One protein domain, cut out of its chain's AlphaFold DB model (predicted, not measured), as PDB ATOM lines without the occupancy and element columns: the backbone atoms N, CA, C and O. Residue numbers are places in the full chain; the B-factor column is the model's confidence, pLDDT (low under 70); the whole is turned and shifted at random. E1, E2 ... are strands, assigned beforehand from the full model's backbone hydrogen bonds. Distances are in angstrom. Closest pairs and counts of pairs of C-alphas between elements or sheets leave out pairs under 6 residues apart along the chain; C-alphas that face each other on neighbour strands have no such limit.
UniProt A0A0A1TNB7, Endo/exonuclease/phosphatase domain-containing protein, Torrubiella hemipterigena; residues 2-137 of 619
ATOM      1  N   SER A   2     -35.994  -0.702  13.309       62.25
ATOM      2  CA  SER A   2     -34.873  -0.433  12.401       62.25
ATOM      3  C   SER A   2     -33.916  -1.621  12.435       62.25
ATOM      4  O   SER A   2     -33.641  -2.141  13.515       62.25
ATOM      5  N   GLY A   3     -33.422  -2.040  11.277       67.12
ATOM      6  CA  GLY A   3     -32.432  -3.104  11.142       67.12
ATOM      7  C   GLY A   3     -31.464  -2.780  10.010       67.12
ATOM      8  O   GLY A   3     -31.776  -1.955   9.152       67.12
ATOM      9  N   SER A   4     -30.294  -3.408  10.032       73.19
ATOM     10  CA  SER A   4     -29.289  -3.349   8.972       73.19
ATOM     11  C   SER A   4     -29.132  -4.731   8.343       73.19
ATOM     12  O   SER A   4     -29.217  -5.743   9.036       73.19
ATOM     13  N   LEU A   5     -28.906  -4.759   7.032       68.88
ATOM     14  CA  LEU A   5     -28.543  -5.951   6.270       68.88
ATOM     15  C   LEU A   5     -27.191  -5.690   5.611       68.88
ATOM     16  O   LEU A   5     -26.992  -4.629   5.019       68.88
ATOM     17  N   GLU A   6     -26.288  -6.656   5.717       75.38
ATOM     18  CA  GLU A   6     -24.990  -6.657   5.047       75.38
ATOM     19  C   GLU A   6     -24.984  -7.768   3.997       75.38
ATOM     20  O   GLU A   6     -25.514  -8.855   4.229       75.38
ATOM     21  N   PHE A   7     -24.403  -7.482   2.834       71.31
ATOM     22  CA  PHE A   7     -24.308  -8.417   1.718       71.31
ATOM     23  C   PHE A   7     -22.845  -8.566   1.315       71.31
ATOM     24  O   PHE A   7     -22.138  -7.570   1.159       71.31
ATOM     25  N   GLU A   8     -22.398  -9.799   1.094       67.81
ATOM     26  CA  GLU A   8     -21.113 -10.051   0.452       67.81
ATOM     27  C   GLU A   8     -21.264  -9.911  -1.066       67.81
ATOM     28  O   GLU A   8     -22.065 -10.600  -1.694       67.81
ATOM     29  N   ILE A   9     -20.495  -8.999  -1.659       67.62
ATOM     30  CA  ILE A   9     -20.660  -8.574  -3.061       67.62
ATOM     31  C   ILE A   9     -19.540  -9.063  -3.991       67.62
ATOM     32  O   ILE A   9     -19.487  -8.667  -5.150       67.62
ATOM     33  N   HIS A  10     -18.649  -9.933  -3.510       60.00
ATOM     34  CA  HIS A  10     -17.439 -10.361  -4.226       60.00
ATOM     35  C   HIS A  10     -17.709 -11.163  -5.514       60.00
ATOM     36  O   HIS A  10     -16.794 -11.374  -6.305       60.00
ATOM     37  N   THR A  11     -18.948 -11.610  -5.743       63.22
ATOM     38  CA  THR A  11     -19.368 -12.308  -6.969       63.22
ATOM     39  C   THR A  11     -20.052 -11.398  -7.993       63.22
ATOM     40  O   THR A  11     -20.424 -11.875  -9.064       63.22
ATOM     41  N   LEU A  12     -20.286 -10.120  -7.673       63.12
ATOM     42  CA  LEU A  12     -20.958  -9.181  -8.572       63.12
ATOM     43  C   LEU A  12     -19.926  -8.423  -9.427       63.12
ATOM     44  O   LEU A  12     -18.963  -7.891  -8.872       63.12
ATOM     45  N   PRO A  13     -20.110  -8.335 -10.758       60.47
ATOM     46  CA  PRO A  13     -19.286  -7.488 -11.622       60.47
ATOM     47  C   PRO A  13     -19.343  -6.003 -11.233       60.47
ATOM     48  O   PRO A  13     -20.264  -5.556 -10.550       60.47
ATOM     49  N   THR A  14     -18.409  -5.195 -11.722       66.44
ATOM     50  CA  THR A  14     -18.516  -3.735 -11.612       66.44
ATOM     51  C   THR A  14     -19.725  -3.217 -12.398       66.44
ATOM     52  O   THR A  14     -20.071  -3.742 -13.458       66.44
ATOM     53  N   GLY A  15     -20.408  -2.198 -11.871       66.25
ATOM     54  CA  GLY A  15     -21.590  -1.635 -12.529       66.25
ATOM     55  C   GLY A  15     -22.555  -0.899 -11.603       66.25
ATOM     56  O   GLY A  15     -22.368  -0.829 -10.387       66.25
ATOM     57  N   GLU A  16     -23.606  -0.332 -12.197       70.19
ATOM     58  CA  GLU A  16     -24.742   0.212 -11.451       70.19
ATOM     59  C   GLU A  16     -25.757  -0.884 -11.126       70.19
ATOM     60  O   GLU A  16     -26.267  -1.575 -12.009       70.19
ATOM     61  N   TYR A  17     -26.101  -0.987  -9.848       79.69
ATOM     62  CA  TYR A  17     -27.074  -1.931  -9.321       79.69
ATOM     63  C   TYR A  17     -28.255  -1.187  -8.712       79.69
ATOM     64  O   TYR A  17     -28.111  -0.102  -8.153       79.69
ATOM     65  N   LYS A  18     -29.440  -1.795  -8.779       83.88
ATOM     66  CA  LYS A  18     -30.611  -1.341  -8.026       83.88
ATOM     67  C   LYS A  18     -30.926  -2.335  -6.923       83.88
ATOM     68  O   LYS A  18     -31.159  -3.510  -7.196       83.88
ATOM     69  N   LEU A  19     -30.953  -1.848  -5.689       84.00
ATOM     70  CA  LEU A  19     -31.351  -2.619  -4.523       84.00
ATOM     71  C   LEU A  19     -32.851  -2.437  -4.292       84.00
ATOM     72  O   LEU A  19     -33.333  -1.309  -4.171       84.00
ATOM     73  N   TYR A  20     -33.580  -3.547  -4.215       84.50
ATOM     74  CA  TYR A  20     -35.021  -3.567  -3.978       84.50
ATOM     75  C   TYR A  20     -35.302  -4.154  -2.598       84.50
ATOM     76  O   TYR A  20     -34.830  -5.244  -2.284       84.50
ATOM     77  N   TYR A  21     -36.097  -3.455  -1.787       87.38
ATOM     78  CA  TYR A  21     -36.605  -4.008  -0.535       87.38
ATOM     79  C   TYR A  21     -38.007  -4.561  -0.774       87.38
ATOM     80  O   TYR A  21     -38.914  -3.795  -1.102       87.38
ATOM     81  N   LEU A  22     -38.170  -5.880  -0.676       84.06
ATOM     82  CA  LEU A  22     -39.366  -6.600  -1.120       84.06
ATOM     83  C   LEU A  22     -40.079  -7.286   0.054       84.06
ATOM     84  O   LEU A  22     -39.425  -7.736   0.993       84.06
ATOM     85  N   ALA A  23     -41.411  -7.362  -0.001       81.69
ATOM     86  CA  ALA A  23     -42.236  -8.120   0.937       81.69
ATOM     87  C   ALA A  23     -42.514  -9.508   0.372       81.69
ATOM     88  O   ALA A  23     -43.139  -9.587  -0.684       81.69
ATOM     89  N   ASP A  24     -42.124 -10.549   1.117       72.06
ATOM     90  CA  ASP A  24     -42.445 -11.959   0.846       72.06
ATOM     91  C   ASP A  24     -42.138 -12.418  -0.601       72.06
ATOM     92  O   ASP A  24     -41.601 -11.681  -1.431       72.06
ATOM     93  N   ASP A  25     -42.498 -13.657  -0.941       67.50
ATOM     94  CA  ASP A  25     -42.318 -14.226  -2.289       67.50
ATOM     95  C   ASP A  25     -43.147 -13.512  -3.389       67.50
ATOM     96  O   ASP A  25     -43.157 -13.932  -4.547       67.50
ATOM     97  N   SER A  26     -43.863 -12.425  -3.062       68.19
ATOM     98  CA  SER A  26     -44.702 -11.664  -3.995       68.19
ATOM     99  C   SER A  26     -43.968 -10.536  -4.733       68.19
ATOM    100  O   SER A  26     -44.600  -9.819  -5.515       68.19
ATOM    101  N   TYR A  27     -42.664 -10.340  -4.493       74.94
ATOM    102  CA  TYR A  27     -41.817  -9.318  -5.140       74.94
ATOM    103  C   TYR A  27     -42.366  -7.877  -5.051       74.94
ATOM    104  O   TYR A  27     -42.037  -7.010  -5.865       74.94
ATOM    105  N   SER A  28     -43.204  -7.593  -4.054       78.25
ATOM    106  CA  SER A  28     -43.829  -6.278  -3.881       78.25
ATOM    107  C   SER A  28     -42.892  -5.328  -3.137       78.25
ATOM    108  O   SER A  28     -42.351  -5.689  -2.096       78.25
ATOM    109  N   TRP A  29     -42.685  -4.115  -3.653       85.06
ATOM    110  CA  TRP A  29     -41.708  -3.174  -3.092       85.06
ATOM    111  C   TRP A  29     -42.206  -2.596  -1.759       85.06
ATOM    112  O   TRP A  29     -43.224  -1.908  -1.713       85.06
ATOM    113  N   LEU A  30     -41.469  -2.849  -0.677       82.19
ATOM    114  CA  LEU A  30     -41.693  -2.261   0.648       82.19
ATOM    115  C   LEU A  30     -41.088  -0.861   0.783       82.19
ATOM    116  O   LEU A  30     -41.481  -0.103   1.670       82.19
ATOM    117  N   ALA A  31     -40.135  -0.513  -0.082       84.25
ATOM    118  CA  ALA A  31     -39.544   0.815  -0.176       84.25
ATOM    119  C   ALA A  31     -39.126   1.122  -1.621       84.25
ATOM    120  O   ALA A  31     -38.990   0.219  -2.449       84.25
ATOM    121  N   ALA A  32     -38.908   2.405  -1.919       81.06
ATOM    122  CA  ALA A  32     -38.358   2.812  -3.207       81.06
ATOM    123  C   ALA A  32     -36.960   2.189  -3.406       81.06
ATOM    124  O   ALA A  32     -36.159   2.206  -2.467       81.06
ATOM    125  N   PRO A  33     -36.655   1.648  -4.599       84.81
ATOM    126  CA  PRO A  33     -35.351   1.070  -4.863       84.81
ATOM    127  C   PRO A  33     -34.269   2.144  -4.835       84.81
ATOM    128  O   PRO A  33     -34.470   3.260  -5.322       84.81
ATOM    129  N   ILE A  34     -33.110   1.779  -4.298       81.94
ATOM    130  CA  ILE A  34     -31.927   2.638  -4.273       81.94
ATOM    131  C   ILE A  34     -30.934   2.173  -5.333       81.94
ATOM    132  O   ILE A  34     -30.760   0.974  -5.546       81.94
ATOM    133  N   THR A  35     -30.284   3.120  -6.003       73.06
ATOM    134  CA  THR A  35     -29.176   2.820  -6.913       73.06
ATOM    135  C   THR A  35     -27.873   2.796  -6.121       73.06
ATOM    136  O   THR A  35     -27.612   3.707  -5.336       73.06
ATOM    137  N   VAL A  36     -27.061   1.764  -6.334       72.38
ATOM    138  CA  VAL A  36     -25.725   1.604  -5.755       72.38
ATOM    139  C   VAL A  36     -24.752   1.317  -6.889       72.38
ATOM    140  O   VAL A  36     -24.967   0.397  -7.676       72.38
ATOM    141  N   THR A  37     -23.678   2.088  -6.973       67.19
ATOM    142  CA  THR A  37     -22.608   1.852  -7.945       67.19
ATOM    143  C   THR A  37     -21.507   1.048  -7.270       67.19
ATOM    144  O   THR A  37     -20.920   1.504  -6.288       67.19
ATOM    145  N   LEU A  38     -21.228  -0.149  -7.786       65.44
ATOM    146  CA  LEU A  38     -20.068  -0.936  -7.384       65.44
ATOM    147  C   LEU A  38     -18.923  -0.613  -8.346       65.44
ATOM    148  O   LEU A  38     -18.917  -1.050  -9.497       65.44
ATOM    149  N   GLY A  39     -17.977   0.188  -7.865       55.41
ATOM    150  CA  GLY A  39     -16.709   0.468  -8.525       55.41
ATOM    151  C   GLY A  39     -15.587   0.354  -7.502       55.41
ATOM    152  O   GLY A  39     -15.758   0.771  -6.354       55.41
ATOM    153  N   ASP A  40     -14.462  -0.231  -7.905       50.97
ATOM    154  CA  ASP A  40     -13.256  -0.256  -7.088       50.97
ATOM    155  C   ASP A  40     -12.824   1.187  -6.807       50.97
ATOM    156  O   ASP A  40     -12.239   1.871  -7.645       50.97
ATOM    157  N   THR A  41     -13.141   1.691  -5.619       47.06
ATOM    158  CA  THR A  41     -12.582   2.956  -5.143       47.06
ATOM    159  C   THR A  41     -11.184   2.655  -4.627       47.06
ATOM    160  O   THR A  41     -10.960   2.467  -3.435       47.06
ATOM    161  N   TYR A  42     -10.235   2.533  -5.552       58.09
ATOM    162  CA  TYR A  42      -8.832   2.404  -5.197       58.09
ATOM    163  C   TYR A  42      -8.378   3.678  -4.478       58.09
ATOM    164  O   TYR A  42      -8.467   4.779  -5.022       58.09
ATOM    165  N   ASN A  43      -7.854   3.542  -3.259       67.06
ATOM    166  CA  ASN A  43      -7.316   4.669  -2.492       67.06
ATOM    167  C   ASN A  43      -5.832   4.926  -2.825       67.06
ATOM    168  O   ASN A  43      -5.089   5.491  -2.018       67.06
ATOM    169  N   SER A  44      -5.387   4.509  -4.017       83.25
ATOM    170  CA  SER A  44      -4.025   4.741  -4.493       83.25
ATOM    171  C   SER A  44      -3.939   6.066  -5.246       83.25
ATOM    172  O   SER A  44      -4.900   6.542  -5.849       83.25
ATOM    173  N   LYS A  45      -2.766   6.696  -5.205       87.19
ATOM    174  CA  LYS A  45      -2.514   7.985  -5.851       87.19
ATOM    175  C   LYS A  45      -1.170   7.972  -6.544       87.19
ATOM    176  O   LYS A  45      -0.198   7.414  -6.033       87.19
ATOM    177  N   MET A  46      -1.114   8.684  -7.658       93.06
ATOM    178  CA  MET A  46       0.111   8.972  -8.381       93.06
ATOM    179  C   MET A  46       0.296  10.486  -8.504       93.06
ATOM    180  O   MET A  46      -0.673  11.230  -8.654       93.06
ATOM    181  N   ALA A  47       1.540  10.954  -8.424       89.50
ATOM    182  CA  ALA A  47       1.893  12.348  -8.656       89.50
ATOM    183  C   ALA A  47       3.235  12.464  -9.387       89.50
ATOM    184  O   ALA A  47       4.191  11.745  -9.088       89.50
ATOM    185  N   LEU A  48       3.322  13.418 -10.314       90.31
ATOM    186  CA  LEU A  48       4.574  13.779 -10.970       90.31
ATOM    187  C   LEU A  48       5.455  14.575  -9.994       90.31
ATOM    188  O   LEU A  48       5.037  15.624  -9.509       90.31
ATOM    189  N   LEU A  49       6.669  14.093  -9.710       86.69
ATOM    190  CA  LEU A  49       7.663  14.844  -8.928       86.69
ATOM    191  C   LEU A  49       8.598  15.664  -9.815       86.69
ATOM    192  O   LEU A  49       8.962  16.778  -9.455       86.69
ATOM    193  N   SER A  50       9.002  15.104 -10.954       80.88
ATOM    194  CA  SER A  50       9.813  15.782 -11.966       80.88
ATOM    195  C   SER A  50       9.522  15.176 -13.335       80.88
ATOM    196  O   SER A  50       9.293  13.971 -13.430       80.88
ATOM    197  N   SER A  51       9.520  15.991 -14.391       76.62
ATOM    198  CA  SER A  51       9.502  15.524 -15.783       76.62
ATOM    199  C   SER A  51      10.911  15.307 -16.346       76.62
ATOM    200  O   SER A  51      11.059  14.604 -17.345       76.62
ATOM    201  N   GLU A  52      11.947  15.849 -15.691       73.00
ATOM    202  CA  GLU A  52      13.348  15.776 -16.119       73.00
ATOM    203  C   GLU A  52      14.295  15.661 -14.905       73.00
ATOM    204  O   GLU A  52      14.578  16.656 -14.233       73.00
ATOM    205  N   PRO A  53      14.790  14.452 -14.574       76.38
ATOM    206  CA  PRO A  53      14.349  13.153 -15.098       76.38
ATOM    207  C   PRO A  53      12.883  12.851 -14.730       76.38
ATOM    208  O   PRO A  53      12.392  13.359 -13.725       76.38
ATOM    209  N   LEU A  54      12.196  11.997 -15.503       85.88
ATOM    210  CA  LEU A  54      10.812  11.603 -15.209       85.88
ATOM    211  C   LEU A  54      10.745  10.754 -13.935       85.88
ATOM    212  O   LEU A  54      11.118   9.578 -13.927       85.88
ATOM    213  N   VAL A  55      10.256  11.365 -12.859       91.50
ATOM    214  CA  VAL A  55      10.110  10.757 -11.538       91.50
ATOM    215  C   VAL A  55       8.661  10.869 -11.094       91.50
ATOM    216  O   VAL A  55       8.103  11.960 -10.968       91.50
ATOM    217  N   ILE A  56       8.074   9.716 -10.806       94.75
ATOM    218  CA  ILE A  56       6.691   9.561 -10.383       94.75
ATOM    219  C   ILE A  56       6.682   9.075  -8.939       94.75
ATOM    220  O   ILE A  56       7.322   8.077  -8.613       94.75
ATOM    221  N   LYS A  57       5.946   9.765  -8.070       95.44
ATOM    222  CA  LYS A  57       5.633   9.291  -6.720       95.44
ATOM    223  C   LYS A  57       4.317   8.537  -6.744       95.44
ATOM    224  O   LYS A  57       3.364   8.991  -7.374       95.44
ATOM    225  N   TYR A  58       4.263   7.437  -6.011       95.31
ATOM    226  CA  TYR A  58       3.050   6.652  -5.849       95.31
ATOM    227  C   TYR A  58       2.809   6.298  -4.382       95.31
ATOM    228  O   TYR A  58       3.734   6.256  -3.564       95.31
ATOM    229  N   GLN A  59       1.540   6.064  -4.073       91.81
ATOM    230  CA  GLN A  59       1.063   5.473  -2.832       91.81
ATOM    231  C   GLN A  59      -0.086   4.529  -3.181       91.81
ATOM    232  O   GLN A  59      -0.937   4.907  -3.983       91.81
ATOM    233  N   THR A  60      -0.121   3.338  -2.595       90.75
ATOM    234  CA  THR A  60      -1.200   2.359  -2.753       90.75
ATOM    235  C   THR A  60      -1.523   1.696  -1.422       90.75
ATOM    236  O   THR A  60      -0.638   1.468  -0.607       90.75
ATOM    237  N   ASP A  61      -2.794   1.375  -1.213       87.88
ATOM    238  CA  ASP A  61      -3.290   0.556  -0.106       87.88
ATOM    239  C   ASP A  61      -3.200  -0.958  -0.392       87.88
ATOM    240  O   ASP A  61      -3.567  -1.772   0.456       87.88
ATOM    241  N   ARG A  62      -2.686  -1.348  -1.568       85.88
ATOM    242  CA  ARG A  62      -2.511  -2.742  -2.010       85.88
ATOM    243  C   ARG A  62      -1.099  -2.990  -2.557       85.88
ATOM    244  O   ARG A  62      -0.941  -3.186  -3.762       85.88
ATOM    245  N   PRO A  63      -0.052  -2.965  -1.714       91.19
ATOM    246  CA  PRO A  63       1.293  -3.316  -2.160       91.19
ATOM    247  C   PRO A  63       1.334  -4.753  -2.703       91.19
ATOM    248  O   PRO A  63       0.902  -5.688  -2.032       91.19
ATOM    249  N   ASP A  64       1.884  -4.924  -3.902       92.56
ATOM    250  CA  ASP A  64       2.095  -6.216  -4.560       92.56
ATOM    251  C   ASP A  64       3.430  -6.156  -5.320       92.56
ATOM    252  O   ASP A  64       3.666  -5.173  -6.029       92.56
ATOM    253  N   PRO A  65       4.310  -7.172  -5.214       90.50
ATOM    254  CA  PRO A  65       5.578  -7.229  -5.946       90.50
ATOM    255  C   PRO A  65       5.467  -7.018  -7.468       90.50
ATOM    256  O   PRO A  65       6.455  -6.622  -8.085       90.50
ATOM    257  N   HIS A  66       4.286  -7.234  -8.049       90.38
ATOM    258  CA  HIS A  66       3.996  -7.132  -9.477       90.38
ATOM    259  C   HIS A  66       3.190  -5.877  -9.854       90.38
ATOM    260  O   HIS A  66       2.801  -5.713 -11.010       90.38
ATOM    261  N   ASN A  67       2.930  -4.960  -8.918       95.38
ATOM    262  CA  ASN A  67       2.382  -3.651  -9.275       95.38
ATOM    263  C   ASN A  67       3.408  -2.856 -10.075       95.38
ATOM    264  O   ASN A  67       4.599  -2.876  -9.761       95.38
ATOM    265  N   TRP A  68       2.967  -2.108 -11.081       96.62
ATOM    266  CA  TRP A  68       3.877  -1.461 -12.021       96.62
ATOM    267  C   TRP A  68       3.349  -0.118 -12.517       96.62
ATOM    268  O   TRP A  68       2.146   0.120 -12.587       96.62
ATOM    269  N   ILE A  69       4.267   0.793 -12.833       96.62
ATOM    270  CA  ILE A  69       3.954   2.106 -13.401       96.62
ATOM    271  C   ILE A  69       4.494   2.158 -14.817       96.62
ATOM    272  O   ILE A  69       5.667   1.847 -15.044       96.62
ATOM    273  N   ALA A  70       3.653   2.594 -15.750       93.38
ATOM    274  CA  ALA A  70       3.961   2.595 -17.170       93.38
ATOM    275  C   ALA A  70       3.600   3.911 -17.851       93.38
ATOM    276  O   ALA A  70       2.658   4.591 -17.453       93.38
ATOM    277  N   LEU A  71       4.335   4.237 -18.910       91.94
ATOM    278  CA  LEU A  71       4.184   5.458 -19.689       91.94
ATOM    279  C   LEU A  71       3.636   5.157 -21.087       91.94
ATOM    280  O   LEU A  71       4.124   4.260 -21.776       91.94
ATOM    281  N   TYR A  72       2.665   5.953 -21.523       85.56
ATOM    282  CA  TYR A  72       2.041   5.879 -22.841       85.56
ATOM    283  C   TYR A  72       1.934   7.272 -23.462       85.56
ATOM    284  O   TYR A  72       1.877   8.275 -22.751       85.56
ATOM    285  N   TYR A  73       1.852   7.351 -24.792       77.44
ATOM    286  CA  TYR A  73       1.387   8.579 -25.436       77.44
ATOM    287  C   TYR A  73      -0.060   8.838 -25.025       77.44
ATOM    288  O   TYR A  73      -0.861   7.899 -25.010       77.44
ATOM    289  N   ARG A  74      -0.417  10.108 -24.808       75.44
ATOM    290  CA  ARG A  74      -1.776  10.501 -24.403       75.44
ATOM    291  C   ARG A  74      -2.882   9.913 -25.292       75.44
ATOM    292  O   ARG A  74      -3.932   9.529 -24.799       75.44
ATOM    293  N   ASN A  75      -2.614   9.783 -26.595       67.44
ATOM    294  CA  ASN A  75      -3.568   9.268 -27.586       67.44
ATOM    295  C   ASN A  75      -3.159   7.903 -28.197       67.44
ATOM    296  O   ASN A  75      -3.662   7.534 -29.253       67.44
ATOM    297  N   GLY A  76      -2.203   7.174 -27.605       54.62
ATOM    298  CA  GLY A  76      -1.453   6.114 -28.306       54.62
ATOM    299  C   GLY A  76      -1.773   4.657 -27.969       54.62
ATOM    300  O   GLY A  76      -0.854   3.841 -28.009       54.62
ATOM    301  N   GLY A  77      -3.021   4.309 -27.645       57.81
ATOM    302  CA  GLY A  77      -3.394   2.919 -27.324       57.81
ATOM    303  C   GLY A  77      -3.071   2.510 -25.883       57.81
ATOM    304  O   GLY A  77      -2.742   1.355 -25.618       57.81
ATOM    305  N   ALA A  78      -3.136   3.471 -24.961       73.19
ATOM    306  CA  ALA A  78      -3.093   3.217 -23.526       73.19
ATOM    307  C   ALA A  78      -4.260   2.307 -23.083       73.19
ATOM    308  O   ALA A  78      -5.277   2.248 -23.784       73.19
ATOM    309  N   PRO A  79      -4.156   1.619 -21.930       79.12
ATOM    310  CA  PRO A  79      -5.211   0.750 -21.405       79.12
ATOM    311  C   PRO A  79      -6.396   1.558 -20.840       79.12
ATOM    312  O   PRO A  79      -6.759   1.386 -19.685       79.12
ATOM    313  N   ILE A  80      -7.001   2.447 -21.642       76.75
ATOM    314  CA  ILE A  80      -8.097   3.375 -21.274       76.75
ATOM    315  C   ILE A  80      -9.324   2.625 -20.740       76.75
ATOM    316  O   ILE A  80     -10.001   3.107 -19.840       76.75
ATOM    317  N   ASN A  81      -9.563   1.418 -21.252       78.94
ATOM    318  CA  ASN A  81     -10.639   0.537 -20.795       78.94
ATOM    319  C   ASN A  81     -10.168  -0.478 -19.734       78.94
ATOM    320  O   ASN A  81     -10.864  -1.453 -19.486       78.94
ATOM    321  N   GLN A  82      -8.983  -0.285 -19.141       83.19
ATOM    322  CA  GLN A  82      -8.352  -1.205 -18.181       83.19
ATOM    323  C   GLN A  82      -8.082  -2.624 -18.729       83.19
ATOM    324  O   GLN A  82      -7.953  -3.602 -17.990       83.19
ATOM    325  N   GLU A  83      -7.949  -2.723 -20.049       78.50
ATOM    326  CA  GLU A  83      -7.619  -3.936 -20.796       78.50
ATOM    327  C   GLU A  83      -6.342  -3.725 -21.617       78.50
ATOM    328  O   GLU A  83      -5.959  -2.592 -21.934       78.50
ATOM    329  N   PHE A  84      -5.684  -4.824 -21.994       78.06
ATOM    330  CA  PHE A  84      -4.537  -4.758 -22.892       78.06
ATOM    331  C   PHE A  84      -4.948  -4.202 -24.259       78.06
ATOM    332  O   PHE A  84      -5.878  -4.690 -24.895       78.06
ATOM    333  N   ASN A  85      -4.188  -3.223 -24.743       73.31
ATOM    334  CA  ASN A  85      -4.310  -2.696 -26.101       73.31
ATOM    335  C   ASN A  85      -2.935  -2.679 -26.781       73.31
ATOM    336  O   ASN A  85      -2.732  -3.304 -27.820       73.31
ATOM    337  N   LYS A  86      -1.960  -2.016 -26.146       76.38
ATOM    338  CA  LYS A  86      -0.586  -1.891 -26.639       76.38
ATOM    339  C   LYS A  86       0.428  -1.972 -25.497       76.38
ATOM    340  O   LYS A  86       0.135  -1.629 -24.350       76.38
ATOM    341  N   PHE A  87       1.653  -2.380 -25.822       76.88
ATOM    342  CA  PHE A  87       2.789  -2.280 -24.906       76.88
ATOM    343  C   PHE A  87       3.100  -0.820 -24.543       76.88
ATOM    344  O   PHE A  87       2.996   0.079 -25.380       76.88
ATOM    345  N   SER A  88       3.503  -0.601 -23.291       82.50
ATOM    346  CA  SER A  88       3.945   0.701 -22.784       82.50
ATOM    347  C   SER A  88       5.268   1.148 -23.403       82.50
ATOM    348  O   SER A  88       6.112   0.313 -23.729       82.50
ATOM    349  N   LEU A  89       5.495   2.460 -23.461       80.12
ATOM    350  CA  LEU A  89       6.746   3.063 -23.935       80.12
ATOM    351  C   LEU A  89       7.913   2.803 -22.976       80.12
ATOM    352  O   LEU A  89       9.040   2.565 -23.397       80.12
ATOM    353  N   ASN A  90       7.633   2.859 -21.675       83.31
ATOM    354  CA  ASN A  90       8.567   2.535 -20.604       83.31
ATOM    355  C   ASN A  90       7.775   2.150 -19.353       83.31
ATOM    356  O   ASN A  90       6.666   2.652 -19.161       83.31
ATOM    357  N   TRP A  91       8.336   1.300 -18.501       93.94
ATOM    358  CA  TRP A  91       7.705   0.894 -17.256       93.94
ATOM    359  C   TRP A  91       8.715   0.412 -16.211       93.94
ATOM    360  O   TRP A  91       9.851   0.060 -16.538       93.94
ATOM    361  N   LYS A  92       8.291   0.387 -14.943       90.38
ATOM    362  CA  LYS A  92       9.005  -0.252 -13.827       90.38
ATOM    363  C   LYS A  92       8.033  -0.745 -12.760       90.38
ATOM    364  O   LYS A  92       6.964  -0.166 -12.580       90.38
ATOM    365  N   TYR A  93       8.458  -1.752 -12.001       95.19
ATOM    366  CA  TYR A  93       7.746  -2.206 -10.810       95.19
ATOM    367  C   TYR A  93       7.692  -1.128  -9.713       95.19
ATOM    368  O   TYR A  93       8.644  -0.372  -9.498       95.19
ATOM    369  N   ALA A  94       6.559  -1.093  -9.018       94.31
ATOM    370  CA  ALA A  94       6.179  -0.177  -7.950       94.31
ATOM    371  C   ALA A  94       5.548  -0.971  -6.781       94.31
ATOM    372  O   ALA A  94       4.349  -0.852  -6.526       94.31
ATOM    373  N   PRO A  95       6.335  -1.819  -6.088       90.12
ATOM    374  CA  PRO A  95       5.776  -2.899  -5.278       90.12
ATOM    375  C   PRO A  95       5.386  -2.520  -3.844       90.12
ATOM    376  O   PRO A  95       4.775  -3.312  -3.133       90.12
ATOM    377  N   LEU A  96       5.805  -1.342  -3.378       92.69
ATOM    378  CA  LEU A  96       5.667  -0.932  -1.981       92.69
ATOM    379  C   LEU A  96       4.372  -0.148  -1.751       92.69
ATOM    380  O   LEU A  96       3.737   0.325  -2.683       92.69
ATOM    381  N   GLU A  97       3.995   0.047  -0.489       88.62
ATOM    382  CA  GLU A  97       2.837   0.882  -0.129       88.62
ATOM    383  C   GLU A  97       3.043   2.350  -0.553       88.62
ATOM    384  O   GLU A  97       2.105   3.069  -0.883       88.62
ATOM    385  N   HIS A  98       4.293   2.813  -0.577       92.56
ATOM    386  CA  HIS A  98       4.683   4.138  -1.041       92.56
ATOM    387  C   HIS A  98       6.086   4.099  -1.644       92.56
ATOM    388  O   HIS A  98       6.963   3.370  -1.177       92.56
ATOM    389  N   GLY A  99       6.332   4.923  -2.660       91.62
ATOM    390  CA  GLY A  99       7.651   4.996  -3.274       91.62
ATOM    391  C   GLY A  99       7.748   5.988  -4.422       91.62
ATOM    392  O   GLY A  99       6.827   6.763  -4.698       91.62
ATOM    393  N   THR A 100       8.894   5.961  -5.095       94.19
ATOM    394  CA  THR A 100       9.124   6.686  -6.342       94.19
ATOM    395  C   THR A 100       9.627   5.741  -7.423       94.19
ATOM    396  O   THR A 100      10.397   4.817  -7.163       94.19
ATOM    397  N   VAL A 101       9.191   5.985  -8.653       92.38
ATOM    398  CA  VAL A 101       9.669   5.313  -9.856       92.38
ATOM    399  C   VAL A 101      10.289   6.360 -10.768       92.38
ATOM    400  O   VAL A 101       9.648   7.349 -11.116       92.38
ATOM    401  N   GLN A 102      11.534   6.127 -11.175       89.19
ATOM    402  CA  GLN A 102      12.181   6.899 -12.232       89.19
ATOM    403  C   GLN A 102      12.121   6.115 -13.545       89.19
ATOM    404  O   GLN A 102      12.761   5.061 -13.663       89.19
ATOM    405  N   LEU A 103      11.374   6.638 -14.516       85.81
ATOM    406  CA  LEU A 103      11.271   6.094 -15.870       85.81
ATOM    407  C   LEU A 103      12.248   6.825 -16.797       85.81
ATOM    408  O   LEU A 103      12.493   8.020 -16.640       85.81
ATOM    409  N   SER A 104      12.828   6.108 -17.761       76.69
ATOM    410  CA  SER A 104      13.689   6.740 -18.765       76.69
ATOM    411  C   SER A 104      12.832   7.420 -19.833       76.69
ATOM    412  O   SER A 104      11.920   6.801 -20.379       76.69
ATOM    413  N   THR A 105      13.147   8.674 -20.149       72.44
ATOM    414  CA  THR A 105      12.544   9.437 -21.259       72.44
ATOM    415  C   THR A 105      13.424   9.452 -22.509       72.44
ATOM    416  O   THR A 105      13.093  10.095 -23.500       72.44
ATOM    417  N   ILE A 106      14.547   8.731 -22.478       61.22
ATOM    418  CA  ILE A 106      15.454   8.546 -23.616       61.22
ATOM    419  C   ILE A 106      14.666   7.904 -24.769       61.22
ATOM    420  O   ILE A 106      14.088   6.834 -24.592       61.22
ATOM    421  N   GLY A 107      14.650   8.557 -25.936       57.12
ATOM    422  CA  GLY A 107      13.920   8.101 -27.127       57.12
ATOM    423  C   GLY A 107      12.456   8.553 -27.206       57.12
ATOM    424  O   GLY A 107      11.795   8.259 -28.196       57.12
ATOM    425  N   LEU A 108      11.942   9.282 -26.207       63.75
ATOM    426  CA  LEU A 108      10.593   9.850 -26.239       63.75
ATOM    427  C   LEU A 108      10.622  11.285 -26.770       63.75
ATOM    428  O   LEU A 108      11.462  12.090 -26.376       63.75
ATOM    429  N   THR A 109       9.686  11.615 -27.659       60.56
ATOM    430  CA  THR A 109       9.552  12.961 -28.233       60.56
ATOM    431  C   THR A 109       8.933  13.940 -27.231       60.56
ATOM    432  O   THR A 109       8.204  13.544 -26.321       60.56
ATOM    433  N   GLY A 110       9.181  15.243 -27.389       69.25
ATOM    434  CA  GLY A 110       8.423  16.256 -26.649       69.25
ATOM    435  C   GLY A 110       6.929  16.154 -26.970       69.25
ATOM    436  O   GLY A 110       6.546  15.974 -28.127       69.25
ATOM    437  N   GLY A 111       6.072  16.230 -25.955       69.31
ATOM    438  CA  GLY A 111       4.639  16.012 -26.142       69.31
ATOM    439  C   GLY A 111       3.896  15.665 -24.862       69.31
ATOM    440  O   GLY A 111       4.446  15.766 -23.766       69.31
ATOM    441  N   MET A 112       2.627  15.283 -25.023       73.12
ATOM    442  CA  MET A 112       1.746  14.871 -23.929       73.12
ATOM    443  C   MET A 112       1.723  13.350 -23.784       73.12
ATOM    444  O   MET A 112       1.518  12.616 -24.757       73.12
ATOM    445  N   TYR A 113       1.868  12.900 -22.547       87.25
ATOM    446  CA  TYR A 113       1.922  11.503 -22.153       87.25
ATOM    447  C   TYR A 113       0.991  11.251 -20.974       87.25
ATOM    448  O   TYR A 113       0.710  12.159 -20.194       87.25
ATOM    449  N   SER A 114       0.600   9.993 -20.816       90.06
ATOM    450  CA  SER A 114      -0.174   9.511 -19.678       90.06
ATOM    451  C   SER A 114       0.634   8.435 -18.957       90.06
ATOM    452  O   SER A 114       1.149   7.510 -19.597       90.06
ATOM    453  N   ALA A 115       0.756   8.544 -17.637       93.50
ATOM    454  CA  ALA A 115       1.340   7.501 -16.801       93.50
ATOM    455  C   ALA A 115       0.253   6.776 -15.999       93.50
ATOM    456  O   ALA A 115      -0.595   7.420 -15.383       93.50
ATOM    457  N   TYR A 116       0.303   5.444 -16.001       94.31
ATOM    458  CA  TYR A 116      -0.697   4.562 -15.394       94.31
ATOM    459  C   TYR A 116      -0.068   3.741 -14.276       94.31
ATOM    460  O   TYR A 116       1.032   3.214 -14.452       94.31
ATOM    461  N   PHE A 117      -0.758   3.633 -13.137       94.94
ATOM    462  CA  PHE A 117      -0.392   2.724 -12.051       94.94
ATOM    463  C   PHE A 117      -1.249   1.475 -12.183       94.94
ATOM    464  O   PHE A 117      -2.468   1.593 -12.132       94.94
ATOM    465  N   MET A 118      -0.647   0.306 -12.368       93.94
ATOM    466  CA  MET A 118      -1.363  -0.920 -12.701       93.94
ATOM    467  C   MET A 118      -1.097  -2.045 -11.705       93.94
ATOM    468  O   MET A 118      -0.005  -2.151 -11.135       93.94
ATOM    469  N   ALA A 119      -2.128  -2.862 -11.498       91.88
ATOM    470  CA  ALA A 119      -2.152  -3.930 -10.510       91.88
ATOM    471  C   ALA A 119      -1.583  -5.247 -11.057       91.88
ATOM    472  O   ALA A 119      -1.986  -5.681 -12.135       91.88
ATOM    473  N   SER A 120      -0.712  -5.891 -10.278       89.81
ATOM    474  CA  SER A 120      -0.333  -7.311 -10.384       89.81
ATOM    475  C   SER A 120      -0.075  -7.842 -11.812       89.81
ATOM    476  O   SER A 120      -0.756  -8.762 -12.260       89.81
ATOM    477  N   ASP A 121       0.870  -7.241 -12.550       88.62
ATOM    478  CA  ASP A 121       1.194  -7.535 -13.969       88.62
ATOM    479  C   ASP A 121       0.002  -7.431 -14.962       88.62
ATOM    480  O   ASP A 121       0.115  -7.791 -16.136       88.62
ATOM    481  N   GLY A 122      -1.148  -6.910 -14.524       88.00
ATOM    482  CA  GLY A 122      -2.344  -6.661 -15.327       88.00
ATOM    483  C   GLY A 122      -2.473  -5.208 -15.794       88.00
ATOM    484  O   GLY A 122      -1.571  -4.397 -15.609       88.00
ATOM    485  N   TYR A 123      -3.621  -4.873 -16.397       88.94
ATOM    486  CA  TYR A 123      -3.923  -3.539 -16.954       88.94
ATOM    487  C   TYR A 123      -5.022  -2.779 -16.194       88.94
ATOM    488  O   TYR A 123      -5.422  -1.692 -16.610       88.94
ATOM    489  N   GLN A 124      -5.483  -3.335 -15.070       89.38
ATOM    490  CA  GLN A 124      -6.394  -2.665 -14.143       89.38
ATOM    491  C   GLN A 124      -5.645  -1.577 -13.382       89.38
ATOM    492  O   GLN A 124      -4.523  -1.794 -12.915       89.38
ATOM    493  N   TRP A 125      -6.245  -0.396 -13.293       90.00
ATOM    494  CA  TRP A 125      -5.605   0.771 -12.709       90.00
ATOM    495  C   TRP A 125      -5.750   0.758 -11.195       90.00
ATOM    496  O   TRP A 125      -6.829   0.533 -10.666       90.00
ATOM    497  N   LEU A 126      -4.671   1.076 -10.492       89.75
ATOM    498  CA  LEU A 126      -4.703   1.341  -9.057       89.75
ATOM    499  C   LEU A 126      -5.041   2.805  -8.762       89.75
ATOM    500  O   LEU A 126      -5.491   3.122  -7.671       89.75
ATOM    501  N   SER A 127      -4.821   3.718  -9.706       88.75
ATOM    502  CA  SER A 127      -5.166   5.133  -9.562       88.75
ATOM    503  C   SER A 127      -5.545   5.735 -10.905       88.75
ATOM    504  O   SER A 127      -5.140   5.220 -11.946       88.75
ATOM    505  N   GLU A 128      -6.213   6.887 -10.874       86.56
ATOM    506  CA  GLU A 128      -6.348   7.726 -12.066       86.56
ATOM    507  C   GLU A 128      -4.970   7.978 -12.706       86.56
ATOM    508  O   GLU A 128      -3.982   8.197 -11.978       86.56
ATOM    509  N   PRO A 129      -4.874   7.928 -14.044       90.38
ATOM    510  CA  PRO A 129      -3.643   8.245 -14.737       90.38
ATOM    511  C   PRO A 129      -3.300   9.719 -14.570       90.38
ATOM    512  O   PRO A 129      -4.169  10.590 -14.476       90.38
ATOM    513  N   ILE A 130      -2.005  10.011 -14.579       91.38
ATOM    514  CA  ILE A 130      -1.530  11.391 -14.603       91.38
ATOM    515  C   ILE A 130      -1.103  11.764 -16.014       91.38
ATOM    516  O   ILE A 130      -0.353  11.042 -16.672       91.38
ATOM    517  N   GLU A 131      -1.559  12.929 -16.457       87.94
ATOM    518  CA  GLU A 131      -1.101  13.554 -17.691       87.94
ATOM    519  C   GLU A 131       0.171  14.352 -17.412       87.94
ATOM    520  O   GLU A 131       0.247  15.122 -16.451       87.94
ATOM    521  N   LEU A 132       1.177  14.191 -18.264       83.62
ATOM    522  CA  LEU A 132       2.448  14.888 -18.142       83.62
ATOM    523  C   LEU A 132       2.957  15.343 -19.505       83.62
ATOM    524  O   LEU A 132       2.739  14.693 -20.526       83.62
ATOM    525  N   SER A 133       3.650  16.478 -19.508       78.75
ATOM    526  CA  SER A 133       4.346  16.984 -20.684       78.75
ATOM    527  C   SER A 133       5.848  16.807 -20.505       78.75
ATOM    528  O   SER A 133       6.393  17.125 -19.445       78.75
ATOM    529  N   LEU A 134       6.510  16.287 -21.534       79.19
ATOM    530  CA  LEU A 134       7.968  16.234 -21.597       79.19
ATOM    531  C   LEU A 134       8.469  17.445 -22.399       79.19
ATOM    532  O   LEU A 134       8.077  17.617 -23.556       79.19
ATOM    533  N   ASN A 135       9.329  18.269 -21.791       62.69
ATOM    534  CA  ASN A 135       9.864  19.507 -22.374       62.69
ATOM    535  C   ASN A 135      11.127  19.228 -23.208       62.69
ATOM    536  O   ASN A 135      12.193  19.787 -22.982       62.69
ATOM    537  N   GLY A 136      11.003  18.368 -24.215       49.38
ATOM    538  CA  GLY A 136      12.090  18.080 -25.148       49.38
ATOM    539  C   GLY A 136      11.907  18.793 -26.481       49.38
ATOM    540  O   GLY A 136      10.977  18.484 -27.225       49.38
ATOM    541  N   THR A 137      12.826  19.701 -26.818       40.09
ATOM    542  CA  THR A 137      13.153  20.040 -28.211       40.09
ATOM    543  C   THR A 137      13.371  18.736 -28.987       40.09
ATOM    544  O   THR A 137      14.001  17.823 -28.462       40.09
TER     545      THR A 137
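AT A GLANCE: This is residues 2 to 137 of the 619 residues of the protein "Endo/exonuclease/phosphatase domain-containing protein" of Torrubiella hemipterigena (UniProt A0A0A1TNB7). A sandwich of two sheets face to face, one twisted with strands E6, E5, E8 and E9 and the other with E3, E4 and E7, makes the main body. A separate two-stranded hairpin, E1 and E2, lies away from it as an arm, joined through residues 39 to 44, and residues 2 to 8 stand free. The printed part has 136 residues with no named helix and nine named strands, E1 to E9 in chain order; the class is all strand, though these strands hold 56 residues, under half. The three sheets, in the orders E6 E5 E8 E9, E3 E4 E7 and E1 E2, are antiparallel throughout. The whole is loose, with a radius of gyration of the C-alphas of 20.3 A, and spans 69 by 29 by 22 A, the arm making much of the length.

IN THESE COORDINATES: Begin in the largest sheet with E6, residues 90 to 93, and E5, residues 68 to 73. Next find E8, residues 111 to 118, 22.4 A long, and E9, residues 125 to 134, also 22.4 A, which ends at C-alpha 134 at (7.968, 16.234, -21.597). The second sheet has E3, residues 45 to 51, 17.3 A long, starting at C-alpha 45 at (-2.514, 7.985, -5.851), then E4, residues 54 to 59, and E7, residues 98 to 102. For the arm, find C-alpha 15 at (-21.590, -1.635, -12.529), where E1, residues 15 to 19, begins; E2 is residues 34 to 38.

HOW THE PARTS SIT: In the largest sheet, look at N 69 and O 92, 2.9 A apart, between E6 and E5. E5 and E8 have N 70 and O 116 at 3.0 A. The hairpin E8 and E9 has N 113 and O 132 at 2.8 A, and E9 bends by 63 degrees at residue 128. The two sheets of the sandwich have their facing parts 9.2 A centre to centre, with strands at 30 degrees. Between them, the closest C-alphas of edge strands E3 and E9 are those of Lys 45 and Ser 127, 5.4 A apart. At E6 and E7 the closest are those of Lys 92 and Val 101, 6.9 A. In the second sheet, the hairpin E3 and E4 has N 47 and O 57 at 2.9 A, and E4 and E7 have N 56 and O 101 at 2.9 A. In the arm, N 17 and O 36 of E1 and E2 are 2.8 A apart; E2 and E3 are apart.

THE WHOLE: The two farthest C-alphas, those of Asp 24 and Thr 137, are 70.4 A apart. The printed part has no cut. The links E1 to E2 and E5 to E6 are long. The mean pLDDT of the printed part is 79.7; look for values under 70 at, among others, residues 8 to 15, 37 to 43 and 106 to 111.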